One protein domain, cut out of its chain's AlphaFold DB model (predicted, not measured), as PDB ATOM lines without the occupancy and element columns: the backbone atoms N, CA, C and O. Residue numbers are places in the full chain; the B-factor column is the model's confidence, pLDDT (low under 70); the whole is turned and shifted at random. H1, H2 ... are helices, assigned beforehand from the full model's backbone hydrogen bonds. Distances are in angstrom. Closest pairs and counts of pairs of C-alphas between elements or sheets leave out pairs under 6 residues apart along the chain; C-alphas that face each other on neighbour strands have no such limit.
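Overview. This is residues 2 to 116 of the 328 residues of the protein "Hypothetical protein" of Polarella glacialis (UniProt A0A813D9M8). One long helix, H1, makes the long axis, and the chain folds back along it: H2 packs on its residues 24 to 32, H3 on its residues 9 to 24, and the short H4 sits by its residues 8 to 12. H5 then crosses H1 and H3, while residues 36 to 42, of which 36 to 41 belong to H1, stick out past the rest. The printed part has 115 residues with five named helices, H1 to H5 in chain order, and no named strand; its class is all helix. It is loose, with a radius of gyration of the C-alphas of 16.8 A, and spans 61 by 30 by 21 A.

Along the chain. Start at Ser 2, C-alpha (-18.148, -72.878, -4.871), and go on to C-alpha 8 at (-15.182, -59.867, -10.661), where H1 begins. H1, residues 8 to 41, runs 49.1 A to C-alpha 41 at (19.892, -27.751, 1.467). Next come H2, residues 47 to 56, 15.0 A long, and H3, residues 59 to 75, 24.8 A long. H4 takes residues 77 to 81. H5, residues 86 to 105, runs 28.2 A to C-alpha 105 at (-3.782, -28.654, -14.358).

Arrangement. Begin with the hub, H1, which touches the four other helices. With residues 24 to 32 alone it touches H2, closest at the C-alphas of Ser 28 and Tyr 56, 5.0 A apart; the two are a helical hairpin, opposite ways at a steep tilt of 40 degrees. With residues 9 to 24 alone it touches H3, closest at the C-alphas of Met 20 and Ile 66, 6.4 A, opposite ways at a shallow tilt of 34 degrees, only just short of steep. H4 touches residues 8 to 12 of H1 alone, closest at the C-alphas of Leu 9 and Arg 80, 5.0 A. H5 touches H1 at a steep tilt of 60 degrees, the same way, closest at the C-alphas of Val 19 and Arg 90, 5.9 A. Look at residues 93 to 97 of H5 for its touch with H3, closest at the C-alphas of Ser 69 and Met 93, 6.1 A. H2 is apart from H4 and H5. In H3, H4 and H5 every O i to N i+4 pair is within hydrogen-bond range; in H1 29 of 30 are, in H2 5 of 6.

Size, cuts and confidence. The two C-alphas farthest apart are those of Ser 2 and Arg 42, 61.1 A. The printed part has no cut, and the four links between its helices are tight. In the B-factor column the mean pLDDT of the printed part is 95.1; residues 2 to 5 are under 70.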
ATOM      1  N   SER A   2     -18.822 -73.562  -5.981       41.16
ATOM      2  CA  SER A   2     -18.148 -72.878  -4.871       41.16
ATOM      3  C   SER A   2     -18.899 -71.587  -4.501       41.16
ATOM      4  O   SER A   2     -19.299 -70.876  -5.424       41.16
ATOM      5  N   PRO A   3     -19.108 -71.269  -3.208       47.53
ATOM      6  CA  PRO A   3     -20.032 -70.215  -2.772       47.53
ATOM      7  C   PRO A   3     -19.434 -68.799  -2.757       47.53
ATOM      8  O   PRO A   3     -20.144 -67.853  -2.435       47.53
ATOM      9  N   ASP A   4     -18.167 -68.615  -3.134       50.41
ATOM     10  CA  ASP A   4     -17.508 -67.297  -3.159       50.41
ATOM     11  C   ASP A   4     -17.821 -66.514  -4.445       50.41
ATOM     12  O   ASP A   4     -16.947 -66.130  -5.224       50.41
ATOM     13  N   GLY A   5     -19.114 -66.292  -4.684       51.56
ATOM     14  CA  GLY A   5     -19.674 -65.622  -5.862       51.56
ATOM     15  C   GLY A   5     -19.550 -64.096  -5.860       51.56
ATOM     16  O   GLY A   5     -20.452 -63.416  -6.343       51.56
ATOM     17  N   GLY A   6     -18.469 -63.536  -5.312       70.44
ATOM     18  CA  GLY A   6     -18.189 -62.108  -5.455       70.44
ATOM     19  C   GLY A   6     -18.022 -61.753  -6.933       70.44
ATOM     20  O   GLY A   6     -17.266 -62.411  -7.653       70.44
ATOM     21  N   SER A   7     -18.722 -60.719  -7.407       91.44
ATOM     22  CA  SER A   7     -18.561 -60.232  -8.784       91.44
ATOM     23  C   SER A   7     -17.085 -59.900  -9.049       91.44
ATOM     24  O   SER A   7     -16.417 -59.336  -8.180       91.44
ATOM     25  N   ILE A   8     -16.562 -60.212 -10.245       95.75
ATOM     26  CA  ILE A   8     -15.182 -59.867 -10.661       95.75
ATOM     27  C   ILE A   8     -14.876 -58.397 -10.350       95.75
ATOM     28  O   ILE A   8     -13.813 -58.081  -9.813       95.75
ATOM     29  N   LEU A   9     -15.850 -57.517 -10.596       95.69
ATOM     30  CA  LEU A   9     -15.745 -56.095 -10.296       95.69
ATOM     31  C   LEU A   9     -15.604 -55.820  -8.793       95.69
ATOM     32  O   LEU A   9     -14.798 -54.982  -8.407       95.69
ATOM     33  N   GLN A  10     -16.342 -56.526  -7.929       96.38
ATOM     34  CA  GLN A  10     -16.223 -56.367  -6.474       96.38
ATOM     35  C   GLN A  10     -14.829 -56.767  -5.982       96.38
ATOM     36  O   GLN A  10     -14.231 -56.023  -5.204       96.38
ATOM     37  N   ARG A  11     -14.283 -57.887  -6.484       96.88
ATOM     38  CA  ARG A  11     -12.896 -58.296  -6.205       96.88
ATOM     39  C   ARG A  11     -11.918 -57.212  -6.652       96.88
ATOM     40  O   ARG A  11     -11.113 -56.758  -5.845       96.88
ATOM     41  N   ASN A  12     -11.998 -56.789  -7.913       97.75
ATOM     42  CA  ASN A  12     -11.083 -55.790  -8.459       97.75
ATOM     43  C   ASN A  12     -11.185 -54.461  -7.693       97.75
ATOM     44  O   ASN A  12     -10.157 -53.886  -7.369       97.75
ATOM     45  N   CYS A  13     -12.384 -54.007  -7.307       97.62
ATOM     46  CA  CYS A  13     -12.559 -52.818  -6.466       97.62
ATOM     47  C   CYS A  13     -11.940 -52.963  -5.067       97.62
ATOM     48  O   CYS A  13     -11.396 -51.989  -4.544       97.62
ATOM     49  N   ALA A  14     -12.030 -54.142  -4.443       97.50
ATOM     50  CA  ALA A  14     -11.425 -54.385  -3.136       97.50
ATOM     51  C   ALA A  14      -9.891 -54.316  -3.212       97.50
ATOM     52  O   ALA A  14      -9.272 -53.601  -2.425       97.50
ATOM     53  N   VAL A  15      -9.302 -54.985  -4.207       98.12
ATOM     54  CA  VAL A  15      -7.854 -54.971  -4.464       98.12
ATOM     55  C   VAL A  15      -7.378 -53.560  -4.827       98.12
ATOM     56  O   VAL A  15      -6.460 -53.034  -4.202       98.12
ATOM     57  N   ALA A  16      -8.072 -52.895  -5.755       98.12
ATOM     58  CA  ALA A  16      -7.809 -51.523  -6.185       98.12
ATOM     59  C   ALA A  16      -7.736 -50.531  -5.018       98.12
ATOM     60  O   ALA A  16      -6.879 -49.651  -4.991       98.12
ATOM     61  N   LYS A  17      -8.617 -50.675  -4.021       98.31
ATOM     62  CA  LYS A  17      -8.626 -49.809  -2.836       98.31
ATOM     63  C   LYS A  17      -7.329 -49.928  -2.034       98.31
ATOM     64  O   LYS A  17      -6.814 -48.912  -1.569       98.31
ATOM     65  N   THR A  18      -6.827 -51.146  -1.847       98.31
ATOM     66  CA  THR A  18      -5.566 -51.401  -1.137       98.31
ATOM     67  C   THR A  18      -4.381 -50.890  -1.947       98.31
ATOM     68  O   THR A  18      -3.586 -50.108  -1.430       98.31
ATOM     69  N   VAL A  19      -4.331 -51.244  -3.233       98.00
ATOM     70  CA  VAL A  19      -3.269 -50.840  -4.161       98.00
ATOM     71  C   VAL A  19      -3.146 -49.317  -4.251       98.00
ATOM     72  O   VAL A  19      -2.049 -48.778  -4.119       98.00
ATOM     73  N   MET A  20      -4.260 -48.591  -4.400       97.94
ATOM     74  CA  MET A  20      -4.218 -47.130  -4.511       97.94
ATOM     75  C   MET A  20      -3.767 -46.455  -3.217       97.94
ATOM     76  O   MET A  20      -3.031 -45.474  -3.255       97.94
ATOM     77  N   ARG A  21      -4.169 -46.986  -2.055       98.19
ATOM     78  CA  ARG A  21      -3.696 -46.478  -0.760       98.19
ATOM     79  C   ARG A  21      -2.188 -46.624  -0.620       98.19
ATOM     80  O   ARG A  21      -1.541 -45.680  -0.194       98.19
ATOM     81  N   GLN A  22      -1.643 -47.777  -0.999       98.06
ATOM     82  CA  GLN A  22      -0.199 -48.009  -0.979       98.06
ATOM     83  C   GLN A  22       0.529 -47.085  -1.962       98.06
ATOM     84  O   GLN A  22       1.532 -46.477  -1.601       98.06
ATOM     85  N   ALA A  23       0.002 -46.923  -3.181       96.88
ATOM     86  CA  ALA A  23       0.589 -46.038  -4.184       96.88
ATOM     87  C   ALA A  23       0.616 -44.569  -3.722       96.88
ATOM     88  O   ALA A  23       1.659 -43.927  -3.803       96.88
ATOM     89  N   LEU A  24      -0.498 -44.053  -3.188       97.62
ATOM     90  CA  LEU A  24      -0.572 -42.680  -2.675       97.62
ATOM     91  C   LEU A  24       0.266 -42.484  -1.407       97.62
ATOM     92  O   LEU A  24       0.867 -41.429  -1.252       97.62
ATOM     93  N   ALA A  25       0.359 -43.492  -0.533       97.88
ATOM     94  CA  ALA A  25       1.249 -43.440   0.625       97.88
ATOM     95  C   ALA A  25       2.724 -43.351   0.200       97.88
ATOM     96  O   ALA A  25       3.454 -42.531   0.749       97.88
ATOM     97  N   LYS A  26       3.147 -44.119  -0.820       96.62
ATOM     98  CA  LYS A  26       4.504 -44.011  -1.386       96.62
ATOM     99  C   LYS A  26       4.755 -42.616  -1.972       96.62
ATOM    100  O   LYS A  26       5.806 -42.041  -1.720       96.62
ATOM    101  N   LEU A  27       3.790 -42.052  -2.704       96.56
ATOM    102  CA  LEU A  27       3.904 -40.691  -3.244       96.56
ATOM    103  C   LEU A  27       3.965 -39.625  -2.141       96.56
ATOM    104  O   LEU A  27       4.725 -38.670  -2.278       96.56
ATOM    105  N   SER A  28       3.201 -39.780  -1.055       97.62
ATOM    106  CA  SER A  28       3.275 -38.885   0.108       97.62
ATOM    107  C   SER A  28       4.653 -38.944   0.758       97.62
ATOM    108  O   SER A  28       5.269 -37.900   0.923       97.62
ATOM    109  N   ALA A  29       5.168 -40.147   1.037       97.81
ATOM    110  CA  ALA A  29       6.494 -40.323   1.630       97.81
ATOM    111  C   ALA A  29       7.597 -39.678   0.772       97.81
ATOM    112  O   ALA A  29       8.437 -38.959   1.294       97.81
ATOM    113  N   GLN A  30       7.531 -39.835  -0.555       96.31
ATOM    114  CA  GLN A  30       8.450 -39.156  -1.476       96.31
ATOM    115  C   GLN A  30       8.337 -37.626  -1.406       96.31
ATOM    116  O   GLN A  30       9.345 -36.933  -1.511       96.31
ATOM    117  N   CYS A  31       7.129 -37.076  -1.238       97.06
ATOM    118  CA  CYS A  31       6.956 -35.631  -1.064       97.06
ATOM    119  C   CYS A  31       7.596 -35.145   0.242       97.06
ATOM    120  O   CYS A  31       8.265 -34.114   0.228       97.06
ATOM    121  N   ASP A  32       7.423 -35.898   1.330       97.31
ATOM    122  CA  ASP A  32       7.985 -35.574   2.642       97.31
ATOM    123  C   ASP A  32       9.528 -35.638   2.611       97.31
ATOM    124  O   ASP A  32      10.202 -34.702   3.041       97.31
ATOM    125  N   GLU A  33      10.101 -36.687   2.009       97.00
ATOM    126  CA  GLU A  33      11.553 -36.847   1.822       97.00
ATOM    127  C   GLU A  33      12.169 -35.707   0.994       97.00
ATOM    128  O   GLU A  33      13.228 -35.166   1.337       97.00
ATOM    129  N   GLU A  34      11.506 -35.320  -0.098       97.00
ATOM    130  CA  GLU A  34      11.924 -34.182  -0.912       97.00
ATOM    131  C   GLU A  34      11.837 -32.872  -0.119       97.00
ATOM    132  O   GLU A  34      12.768 -32.067  -0.167       97.00
ATOM    133  N   GLU A  35      10.751 -32.637   0.621       97.00
ATOM    134  CA  GLU A  35      10.593 -31.442   1.455       97.00
ATOM    135  C   GLU A  35      11.711 -31.339   2.502       97.00
ATOM    136  O   GLU A  35      12.360 -30.292   2.621       97.00
ATOM    137  N   GLU A  36      12.035 -32.442   3.179       97.44
ATOM    138  CA  GLU A  36      13.178 -32.528   4.090       97.44
ATOM    139  C   GLU A  36      14.513 -32.250   3.390       97.44
ATOM    140  O   GLU A  36      15.402 -31.608   3.962       97.44
ATOM    141  N   GLN A  37      14.692 -32.710   2.151       97.25
ATOM    142  CA  GLN A  37      15.883 -32.398   1.364       97.25
ATOM    143  C   GLN A  37      16.007 -30.889   1.111       97.25
ATOM    144  O   GLN A  37      17.077 -30.337   1.368       97.25
ATOM    145  N   TYR A  38      14.932 -30.213   0.689       97.56
ATOM    146  CA  TYR A  38      14.922 -28.756   0.485       97.56
ATOM    147  C   TYR A  38      15.249 -27.993   1.778       97.56
ATOM    148  O   TYR A  38      16.028 -27.032   1.755       97.56
ATOM    149  N   LEU A  39      14.718 -28.449   2.918       97.00
ATOM    150  CA  LEU A  39      15.041 -27.890   4.234       97.00
ATOM    151  C   LEU A  39      16.526 -28.069   4.577       97.00
ATOM    152  O   LEU A  39      17.181 -27.110   4.998       97.00
ATOM    153  N   ARG A  40      17.087 -29.264   4.344       97.75
ATOM    154  CA  ARG A  40      18.511 -29.559   4.576       97.75
ATOM    155  C   ARG A  40      19.428 -28.712   3.697       97.75
ATOM    156  O   ARG A  40      20.419 -28.177   4.192       97.75
ATOM    157  N   THR A  41      19.096 -28.546   2.418       97.69
ATOM    158  CA  THR A  41      19.892 -27.751   1.467       97.69
ATOM    159  C   THR A  41      19.620 -26.250   1.544       97.69
ATOM    160  O   THR A  41      20.286 -25.482   0.851       97.69
ATOM    161  N   ARG A  42      18.674 -25.810   2.388       97.31
ATOM    162  CA  ARG A  42      18.236 -24.408   2.527       97.31
ATOM    163  C   ARG A  42      17.812 -23.780   1.197       97.31
ATOM    164  O   ARG A  42      18.028 -22.591   0.960       97.31
ATOM    165  N   THR A  43      17.218 -24.581   0.325       97.75
ATOM    166  CA  THR A  43      16.677 -24.126  -0.955       97.75
ATOM    167  C   THR A  43      15.165 -23.979  -0.836       97.75
ATOM    168  O   THR A  43      14.501 -24.728  -0.125       97.75
ATOM    169  N   THR A  44      14.594 -23.000  -1.537       96.88
ATOM    170  CA  THR A  44      13.138 -22.815  -1.560       96.88
ATOM    171  C   THR A  44      12.553 -23.597  -2.734       96.88
ATOM    172  O   THR A  44      12.948 -23.338  -3.875       96.88
ATOM    173  N   PRO A  45      11.609 -24.526  -2.509       97.25
ATOM    174  CA  PRO A  45      10.941 -25.216  -3.603       97.25
ATOM    175  C   PRO A  45      10.045 -24.244  -4.374       97.25
ATOM    176  O   PRO A  45       9.485 -23.299  -3.804       97.25
ATOM    177  N   SER A  46       9.894 -24.483  -5.678       97.31
ATOM    178  CA  SER A  46       8.999 -23.690  -6.522       97.31
ATOM    179  C   SER A  46       7.540 -23.821  -6.067       97.31
ATOM    180  O   SER A  46       7.155 -24.788  -5.404       97.31
ATOM    181  N   ARG A  47       6.695 -22.858  -6.452       97.31
ATOM    182  CA  ARG A  47       5.254 -22.890  -6.148       97.31
ATOM    183  C   ARG A  47       4.595 -24.161  -6.689       97.31
ATOM    184  O   ARG A  47       3.892 -24.846  -5.958       97.31
ATOM    185  N   GLN A  48       4.900 -24.520  -7.932       97.25
ATOM    186  CA  GLN A  48       4.390 -25.719  -8.596       97.25
ATOM    187  C   GLN A  48       4.760 -27.001  -7.836       97.25
ATOM    188  O   GLN A  48       3.931 -27.901  -7.688       97.25
ATOM    189  N   LYS A  49       5.987 -27.072  -7.299       96.94
ATOM    190  CA  LYS A  49       6.444 -28.194  -6.469       96.94
ATOM    191  C   LYS A  49       5.630 -28.290  -5.176       96.94
ATOM    192  O   LYS A  49       5.104 -29.359  -4.882       96.94
ATOM    193  N   LYS A  50       5.427 -27.169  -4.472       97.75
ATOM    194  CA  LYS A  50       4.576 -27.112  -3.268       97.75
ATOM    195  C   LYS A  50       3.128 -27.525  -3.558       97.75
ATOM    196  O   LYS A  50       2.553 -28.299  -2.801       97.75
ATOM    197  N   ASN A  51       2.556 -27.071  -4.675       97.75
ATOM    198  CA  ASN A  51       1.204 -27.451  -5.100       97.75
ATOM    199  C   ASN A  51       1.081 -28.957  -5.360       97.75
ATOM    200  O   ASN A  51       0.046 -29.560  -5.063       97.75
ATOM    201  N   ARG A  52       2.141 -29.575  -5.896       97.00
ATOM    202  CA  ARG A  52       2.221 -31.025  -6.080       97.00
ATOM    203  C   ARG A  52       2.310 -31.760  -4.745       97.00
ATOM    204  O   ARG A  52       1.547 -32.698  -4.559       97.00
ATOM    205  N   TRP A  53       3.164 -31.330  -3.816       97.62
ATOM    206  CA  TRP A  53       3.248 -31.943  -2.483       97.62
ATOM    207  C   TRP A  53       1.911 -31.879  -1.750       97.62
ATOM    208  O   TRP A  53       1.391 -32.903  -1.314       97.62
ATOM    209  N   ALA A  54       1.271 -30.706  -1.753       96.94
ATOM    210  CA  ALA A  54      -0.034 -30.497  -1.138       96.94
ATOM    211  C   ALA A  54      -1.149 -31.386  -1.722       96.94
ATOM    212  O   ALA A  54      -2.230 -31.468  -1.139       96.94
ATOM    213  N   LEU A  55      -0.958 -32.011  -2.890       96.94
ATOM    214  CA  LEU A  55      -1.894 -33.002  -3.425       96.94
ATOM    215  C   LEU A  55      -1.858 -34.309  -2.624       96.94
ATOM    216  O   LEU A  55      -2.909 -34.901  -2.393       96.94
ATOM    217  N   TYR A  56      -0.662 -34.742  -2.227       97.81
ATOM    218  CA  TYR A  56      -0.416 -36.062  -1.646       97.81
ATOM    219  C   TYR A  56      -0.291 -36.041  -0.124       97.81
ATOM    220  O   TYR A  56      -0.578 -37.052   0.506       97.81
ATOM    221  N   THR A  57       0.049 -34.897   0.470       96.88
ATOM    222  CA  THR A  57       0.190 -34.758   1.929       96.88
ATOM    223  C   THR A  57      -1.112 -34.357   2.635       96.88
ATOM    224  O   THR A  57      -1.227 -34.470   3.853       96.88
ATOM    225  N   SER A  58      -2.137 -33.917   1.893       96.62
ATOM    226  CA  SER A  58      -3.447 -33.555   2.454       96.62
ATOM    227  C   SER A  58      -4.373 -34.780   2.563       96.62
ATOM    228  O   SER A  58      -4.753 -35.336   1.526       96.62
ATOM    229  N   PRO A  59      -4.825 -35.175   3.774       96.25
ATOM    230  CA  PRO A  59      -5.667 -36.361   3.955       96.25
ATOM    231  C   PRO A  59      -6.979 -36.320   3.163       96.25
ATOM    232  O   PRO A  59      -7.363 -37.318   2.554       96.25
ATOM    233  N   ASP A  60      -7.645 -35.163   3.122       97.12
ATOM    234  CA  ASP A  60      -8.919 -34.996   2.412       97.12
ATOM    235  C   ASP A  60      -8.745 -35.165   0.900       97.12
ATOM    236  O   ASP A  60      -9.536 -35.849   0.243       97.12
ATOM    237  N   ARG A  61      -7.664 -34.602   0.344       96.12
ATOM    238  CA  ARG A  61      -7.331 -34.762  -1.077       96.12
ATOM    239  C   ARG A  61      -7.013 -36.216  -1.393       96.12
ATOM    240  O   ARG A  61      -7.578 -36.754  -2.338       96.12
ATOM    241  N   VAL A  62      -6.210 -36.883  -0.564       96.94
ATOM    242  CA  VAL A  62      -5.898 -38.314  -0.722       96.94
ATOM    243  C   VAL A  62      -7.169 -39.169  -0.725       96.94
ATOM    244  O   VAL A  62      -7.305 -40.050  -1.573       96.94
ATOM    245  N   GLN A  63      -8.140 -38.901   0.156       97.25
ATOM    246  CA  GLN A  63      -9.416 -39.629   0.137       97.25
ATOM    247  C   GLN A  63     -10.218 -39.377  -1.146       97.25
ATOM    248  O   GLN A  63     -10.773 -40.329  -1.703       97.25
ATOM    249  N   SER A  64     -10.249 -38.135  -1.645       97.44
ATOM    250  CA  SER A  64     -10.885 -37.813  -2.930       97.44
ATOM    251  C   SER A  64     -10.235 -38.581  -4.083       97.44
ATOM    252  O   SER A  64     -10.934 -39.237  -4.852       97.44
ATOM    253  N   LEU A  65      -8.900 -38.600  -4.146       97.56
ATOM    254  CA  LEU A  65      -8.146 -39.319  -5.179       97.56
ATOM    255  C   LEU A  65      -8.426 -40.828  -5.156       97.56
ATOM    256  O   LEU A  65      -8.590 -41.454  -6.207       97.56
ATOM    257  N   ILE A  66      -8.546 -41.427  -3.965       97.88
ATOM    258  CA  ILE A  66      -8.952 -42.834  -3.821       97.88
ATOM    259  C   ILE A  66     -10.375 -43.036  -4.353       97.88
ATOM    260  O   ILE A  66     -10.633 -44.007  -5.069       97.88
ATOM    261  N   ALA A  67     -11.309 -42.150  -4.007       98.25
ATOM    262  CA  ALA A  67     -12.695 -42.249  -4.455       98.25
ATOM    263  C   ALA A  67     -12.812 -42.158  -5.986       98.25
ATOM    264  O   ALA A  67     -13.537 -42.957  -6.589       98.25
ATOM    265  N   ASP A  68     -12.063 -41.249  -6.610       97.88
ATOM    266  CA  ASP A  68     -12.038 -41.064  -8.061       97.88
ATOM    267  C   ASP A  68     -11.368 -42.243  -8.773       97.88
ATOM    268  O   ASP A  68     -11.927 -42.785  -9.729       97.88
ATOM    269  N   SER A  69     -10.266 -42.763  -8.229       98.00
ATOM    270  CA  SER A  69      -9.612 -43.967  -8.755       98.00
ATOM    271  C   SER A  69     -10.528 -45.198  -8.684       98.00
ATOM    272  O   SER A  69     -10.611 -45.991  -9.622       98.00
ATOM    273  N   LEU A  70     -11.298 -45.353  -7.600       98.25
ATOM    274  CA  LEU A  70     -12.299 -46.421  -7.490       98.25
ATOM    275  C   LEU A  70     -13.482 -46.216  -8.438       98.25
ATOM    276  O   LEU A  70     -14.055 -47.192  -8.928       98.25
ATOM    277  N   ARG A  71     -13.879 -44.966  -8.702       98.25
ATOM    278  CA  ARG A  71     -14.893 -44.649  -9.713       98.25
ATOM    279  C   ARG A  71     -14.406 -45.069 -11.093       98.25
ATOM    280  O   ARG A  71     -15.166 -45.727 -11.797       98.25
ATOM    281  N   PHE A  72     -13.159 -44.774 -11.440       98.06
ATOM    282  CA  PHE A  72     -12.545 -45.234 -12.681       98.06
ATOM    283  C   PHE A  72     -12.586 -46.767 -12.800       98.06
ATOM    284  O   PHE A  72     -13.165 -47.281 -13.755       98.06
ATOM    285  N   VAL A  73     -12.123 -47.508 -11.783       98.00
ATOM    286  CA  VAL A  73     -12.145 -48.990 -11.785       98.00
ATOM    287  C   VAL A  73     -13.552 -49.556 -12.002       98.00
ATOM    288  O   VAL A  73     -13.710 -50.541 -12.720       98.00
ATOM    289  N   ARG A  74     -14.592 -48.939 -11.428       97.56
ATOM    290  CA  ARG A  74     -15.986 -49.388 -11.616       97.56
ATOM    291  C   ARG A  74     -16.472 -49.267 -13.060       97.56
ATOM    292  O   ARG A  74     -17.286 -50.083 -13.487       97.56
ATOM    293  N   HIS A  75     -16.002 -48.257 -13.789       96.75
ATOM    294  CA  HIS A  75     -16.457 -47.965 -15.152       96.75
ATOM    295  C   HIS A  75     -15.514 -48.515 -16.230       96.75
ATOM    296  O   HIS A  75     -15.946 -48.700 -17.371       96.75
ATOM    297  N   HIS A  76     -14.265 -48.839 -15.881       97.06
ATOM    298  CA  HIS A  76     -13.288 -49.375 -16.823       97.06
ATOM    299  C   HIS A  76     -13.720 -50.765 -17.338       97.06
ATOM    300  O   HIS A  76     -13.988 -51.660 -16.526       97.06
ATOM    301  N   PRO A  77     -13.829 -50.987 -18.666       95.38
ATOM    302  CA  PRO A  77     -14.297 -52.255 -19.230       95.38
ATOM    303  C   PRO A  77     -13.499 -53.468 -18.747       95.38
ATOM    304  O   PRO A  77     -14.088 -54.452 -18.301       95.38
ATOM    305  N   GLU A  78     -12.172 -53.383 -18.739       95.38
ATOM    306  CA  GLU A  78     -11.325 -54.508 -18.343       95.38
ATOM    307  C   GLU A  78     -11.535 -54.932 -16.887       95.38
ATOM    308  O   GLU A  78     -11.610 -56.121 -16.585       95.38
ATOM    309  N   CYS A  79     -11.729 -53.971 -15.983       96.62
ATOM    310  CA  CYS A  79     -11.971 -54.240 -14.568       96.62
ATOM    311  C   CYS A  79     -13.300 -54.973 -14.325       96.62
ATOM    312  O   CYS A  79     -13.482 -55.574 -13.264       96.62
ATOM    313  N   ARG A  80     -14.233 -54.924 -15.285       95.44
ATOM    314  CA  ARG A  80     -15.510 -55.649 -15.235       95.44
ATOM    315  C   ARG A  80     -15.417 -57.041 -15.853       95.44
ATOM    316  O   ARG A  80     -16.127 -57.939 -15.409       95.44
ATOM    317  N   LEU A  81     -14.569 -57.206 -16.867       95.56
ATOM    318  CA  LEU A  81     -14.509 -58.413 -17.693       95.56
ATOM    319  C   LEU A  81     -13.453 -59.420 -17.224       95.56
ATOM    320  O   LEU A  81     -13.668 -60.622 -17.355       95.56
ATOM    321  N   ARG A  82     -12.331 -58.956 -16.660       96.12
ATOM    322  CA  ARG A  82     -11.207 -59.817 -16.265       96.12
ATOM    323  C   ARG A  82     -10.804 -59.630 -14.807       96.12
ATOM    324  O   ARG A  82     -10.920 -58.554 -14.226       96.12
ATOM    325  N   LYS A  83     -10.311 -60.711 -14.201       96.94
ATOM    326  CA  LYS A  83      -9.654 -60.675 -12.891       96.94
ATOM    327  C   LYS A  83      -8.246 -60.121 -13.086       96.94
ATOM    328  O   LYS A  83      -7.395 -60.826 -13.610       96.94
ATOM    329  N   LEU A  84      -8.020 -58.884 -12.660       97.25
ATOM    330  CA  LEU A  84      -6.709 -58.242 -12.752       97.25
ATOM    331  C   LEU A  84      -5.823 -58.634 -11.560       97.25
ATOM    332  O   LEU A  84      -6.345 -58.971 -10.483       97.25
ATOM    333  N   SER A  85      -4.506 -58.623 -11.766       97.31
ATOM    334  CA  SER A  85      -3.512 -58.704 -10.690       97.31
ATOM    335  C   SER A  85      -3.392 -57.365  -9.948       97.31
ATOM    336  O   SER A  85      -3.898 -56.334 -10.401       97.31
ATOM    337  N   GLU A  86      -2.728 -57.374  -8.790       97.50
ATOM    338  CA  GLU A  86      -2.409 -56.147  -8.050       97.50
ATOM    339  C   GLU A  86      -1.542 -55.194  -8.873       97.50
ATOM    340  O   GLU A  86      -1.809 -53.996  -8.899       97.50
ATOM    341  N   GLU A  87      -0.561 -55.726  -9.599       96.50
ATOM    342  CA  GLU A  87       0.349 -54.952 -10.446       96.50
ATOM    343  C   GLU A  87      -0.378 -54.304 -11.624       96.50
ATOM    344  O   GLU A  87      -0.211 -53.109 -11.856       96.50
ATOM    345  N   GLN A  88      -1.259 -55.050 -12.301       97.19
ATOM    346  CA  GLN A  88      -2.077 -54.522 -13.396       97.19
ATOM    347  C   GLN A  88      -3.014 -53.409 -12.913       97.19
ATOM    348  O   GLN A  88      -3.132 -52.369 -13.556       97.19
ATOM    349  N   LEU A  89      -3.664 -53.602 -11.757       98.00
ATOM    350  CA  LEU A  89      -4.499 -52.562 -11.149       98.00
ATOM    351  C   LEU A  89      -3.665 -51.348 -10.735       98.00
ATOM    352  O   LEU A  89      -4.106 -50.220 -10.946       98.00
ATOM    353  N   ARG A  90      -2.466 -51.558 -10.177       97.69
ATOM    354  CA  ARG A  90      -1.553 -50.478  -9.785       97.69
ATOM    355  C   ARG A  90      -1.174 -49.633 -10.987       97.69
ATOM    356  O   ARG A  90      -1.322 -48.416 -10.916       97.69
ATOM    357  N   PHE A  91      -0.711 -50.274 -12.056       98.00
ATOM    358  CA  PHE A  91      -0.303 -49.610 -13.286       98.00
ATOM    359  C   PHE A  91      -1.455 -48.784 -13.861       98.00
ATOM    360  O   PHE A  91      -1.345 -47.564 -13.965       98.00
ATOM    361  N   LEU A  92      -2.606 -49.419 -14.105       98.12
ATOM    362  CA  LEU A  92      -3.766 -48.771 -14.714       98.12
ATOM    363  C   LEU A  92      -4.290 -47.588 -13.879       98.12
ATOM    364  O   LEU A  92      -4.570 -46.517 -14.415       98.12
ATOM    365  N   MET A  93      -4.432 -47.763 -12.561       98.19
ATOM    366  CA  MET A  93      -4.973 -46.720 -11.684       98.19
ATOM    367  C   MET A  93      -4.000 -45.561 -11.486       98.19
ATOM    368  O   MET A  93      -4.425 -44.406 -11.502       98.19
ATOM    369  N   LEU A  94      -2.710 -45.852 -11.295       98.25
ATOM    370  CA  LEU A  94      -1.707 -44.808 -11.115       98.25
ATOM    371  C   LEU A  94      -1.511 -44.019 -12.411       98.25
ATOM    372  O   LEU A  94      -1.445 -42.794 -12.356       98.25
ATOM    373  N   LEU A  95      -1.498 -44.692 -13.566       98.56
ATOM    374  CA  LEU A  95      -1.457 -44.021 -14.859       98.56
ATOM    375  C   LEU A  95      -2.669 -43.101 -15.034       98.56
ATOM    376  O   LEU A  95      -2.490 -41.919 -15.313       98.56
ATOM    377  N   GLN A  96      -3.887 -43.602 -14.789       98.50
ATOM    378  CA  GLN A  96      -5.107 -42.793 -14.866       98.50
ATOM    379  C   GLN A  96      -5.056 -41.567 -13.948       98.50
ATOM    380  O   GLN A  96      -5.454 -40.477 -14.359       98.50
ATOM    381  N   HIS A  97      -4.597 -41.739 -12.707       98.25
ATOM    382  CA  HIS A  97      -4.441 -40.642 -11.754       98.25
ATOM    383  C   HIS A  97      -3.501 -39.562 -12.301       98.25
ATOM    384  O   HIS A  97      -3.874 -38.392 -12.349       98.25
ATOM    385  N   LEU A  98      -2.313 -39.951 -12.771       98.25
ATOM    386  CA  LEU A  98      -1.309 -39.009 -13.265       98.25
ATOM    387  C   LEU A  98      -1.786 -38.256 -14.518       98.25
ATOM    388  O   LEU A  98      -1.756 -37.027 -14.536       98.25
ATOM    389  N   VAL A  99      -2.307 -38.963 -15.529       98.38
ATOM    390  CA  VAL A  99      -2.759 -38.313 -16.776       98.38
ATOM    391  C   VAL A  99      -3.975 -37.407 -16.554       98.38
ATOM    392  O   VAL A  99      -4.097 -36.369 -17.209       98.38
ATOM    393  N   ALA A 100      -4.869 -37.760 -15.621       98.06
ATOM    394  CA  ALA A 100      -6.003 -36.913 -15.261       98.06
ATOM    395  C   ALA A 100      -5.549 -35.649 -14.527       98.06
ATOM    396  O   ALA A 100      -6.004 -34.559 -14.868       98.06
ATOM    397  N   GLU A 101      -4.642 -35.770 -13.555       97.81
ATOM    398  CA  GLU A 101      -4.130 -34.618 -12.810       97.81
ATOM    399  C   GLU A 101      -3.396 -33.625 -13.714       97.81
ATOM    400  O   GLU A 101      -3.624 -32.419 -13.583       97.81
ATOM    401  N   ASP A 102      -2.588 -34.114 -14.658       97.69
ATOM    402  CA  ASP A 102      -1.899 -33.277 -15.642       97.69
ATOM    403  C   ASP A 102      -2.880 -32.579 -16.585       97.69
ATOM    404  O   ASP A 102      -2.760 -31.383 -16.841       97.69
ATOM    405  N   THR A 103      -3.894 -33.306 -17.061       97.56
ATOM    406  CA  THR A 103      -4.941 -32.749 -17.927       97.56
ATOM    407  C   THR A 103      -5.733 -31.654 -17.208       97.56
ATOM    408  O   THR A 103      -6.017 -30.601 -17.783       97.56
ATOM    409  N   LEU A 104      -6.071 -31.873 -15.935       96.62
ATOM    410  CA  LEU A 104      -6.821 -30.918 -15.122       96.62
ATOM    411  C   LEU A 104      -5.994 -29.691 -14.722       96.62
ATOM    412  O   LEU A 104      -6.579 -28.661 -14.388       96.62
ATOM    413  N   ASP A 105      -4.661 -29.760 -14.753       97.12
ATOM    414  CA  ASP A 105      -3.782 -28.654 -14.358       97.12
ATOM    415  C   ASP A 105      -4.021 -27.384 -15.194       97.12
ATOM    416  O   ASP A 105      -4.026 -26.274 -14.662       97.12
ATOM    417  N   PHE A 106      -4.353 -27.532 -16.480       94.56
ATOM    418  CA  PHE A 106      -4.637 -26.409 -17.386       94.56
ATOM    419  C   PHE A 106      -5.922 -25.646 -17.059       94.56
ATOM    420  O   PHE A 106      -6.091 -24.495 -17.479       94.56
ATOM    421  N   PHE A 107      -6.813 -26.261 -16.282       93.81
ATOM    422  CA  PHE A 107      -8.075 -25.675 -15.840       93.81
ATOM    423  C   PHE A 107      -7.967 -25.015 -14.464       93.81
ATOM    424  O   PHE A 107      -8.922 -24.373 -14.026       93.81
ATOM    425  N   ARG A 108      -6.814 -25.141 -13.796       94.81
ATOM    426  CA  ARG A 108      -6.550 -24.499 -12.507       94.81
ATOM    427  C   ARG A 108      -6.142 -23.036 -12.692       94.81
ATOM    428  O   ARG A 108      -5.514 -22.705 -13.709       94.81
ATOM    429  N   PRO A 109      -6.435 -22.181 -11.697       94.38
ATOM    430  CA  PRO A 109      -5.771 -20.891 -11.558       94.38
ATOM    431  C   PRO A 109      -4.248 -21.052 -11.595       94.38
ATOM    432  O   PRO A 109      -3.714 -22.081 -11.177       94.38
ATOM    433  N   GLU A 110      -3.537 -20.049 -12.107       93.38
ATOM    434  CA  GLU A 110      -2.088 -20.124 -12.321       93.38
ATOM    435  C   GLU A 110      -1.313 -20.377 -11.015       93.38
ATOM    436  O   GLU A 110      -0.300 -21.082 -10.994       93.38
ATOM    437  N   GLU A 111      -1.811 -19.833  -9.910       96.62
ATOM    438  CA  GLU A 111      -1.293 -20.014  -8.560       96.62
ATOM    439  C   GLU A 111      -1.382 -21.454  -8.049       96.62
ATOM    440  O   GLU A 111      -0.534 -21.848  -7.247       96.62
ATOM    441  N   ASP A 112      -2.329 -22.241  -8.563       97.00
ATOM    442  CA  ASP A 112      -2.616 -23.619  -8.149       97.00
ATOM    443  C   ASP A 112      -2.051 -24.669  -9.118       97.00
ATOM    444  O   ASP A 112      -2.158 -25.878  -8.866       97.00
ATOM    445  N   ARG A 113      -1.438 -24.228 -10.223       96.62
ATOM    446  CA  ARG A 113      -0.821 -25.118 -11.213       96.62
ATOM    447  C   ARG A 113       0.360 -25.887 -10.635       96.62
ATOM    448  O   ARG A 113       1.103 -25.394  -9.780       96.62
ATOM    449  N   LYS A 114       0.550 -27.102 -11.135       95.94
ATOM    450  CA  LYS A 114       1.609 -28.052 -10.756       95.94
ATOM    451  C   LYS A 114       2.666 -28.213 -11.839       95.94
ATOM    452  O   LYS A 114       3.740 -28.759 -11.559       95.94
ATOM    453  N   HIS A 115       2.372 -27.742 -13.045       93.56
ATOM    454  CA  HIS A 115       3.296 -27.692 -14.163       93.56
ATOM    455  C   HIS A 115       3.709 -26.256 -14.464       93.56
ATOM    456  O   HIS A 115       2.996 -25.287 -14.197       93.56
ATOM    457  N   SER A 116       4.916 -26.130 -15.002       93.62
ATOM    458  CA  SER A 116       5.481 -24.884 -15.518       93.62
ATOM    459  C   SER A 116       5.834 -25.056 -16.994       93.62
ATOM    460  O   SER A 116       6.885 -24.596 -17.439       93.62
TER     461      SER A 116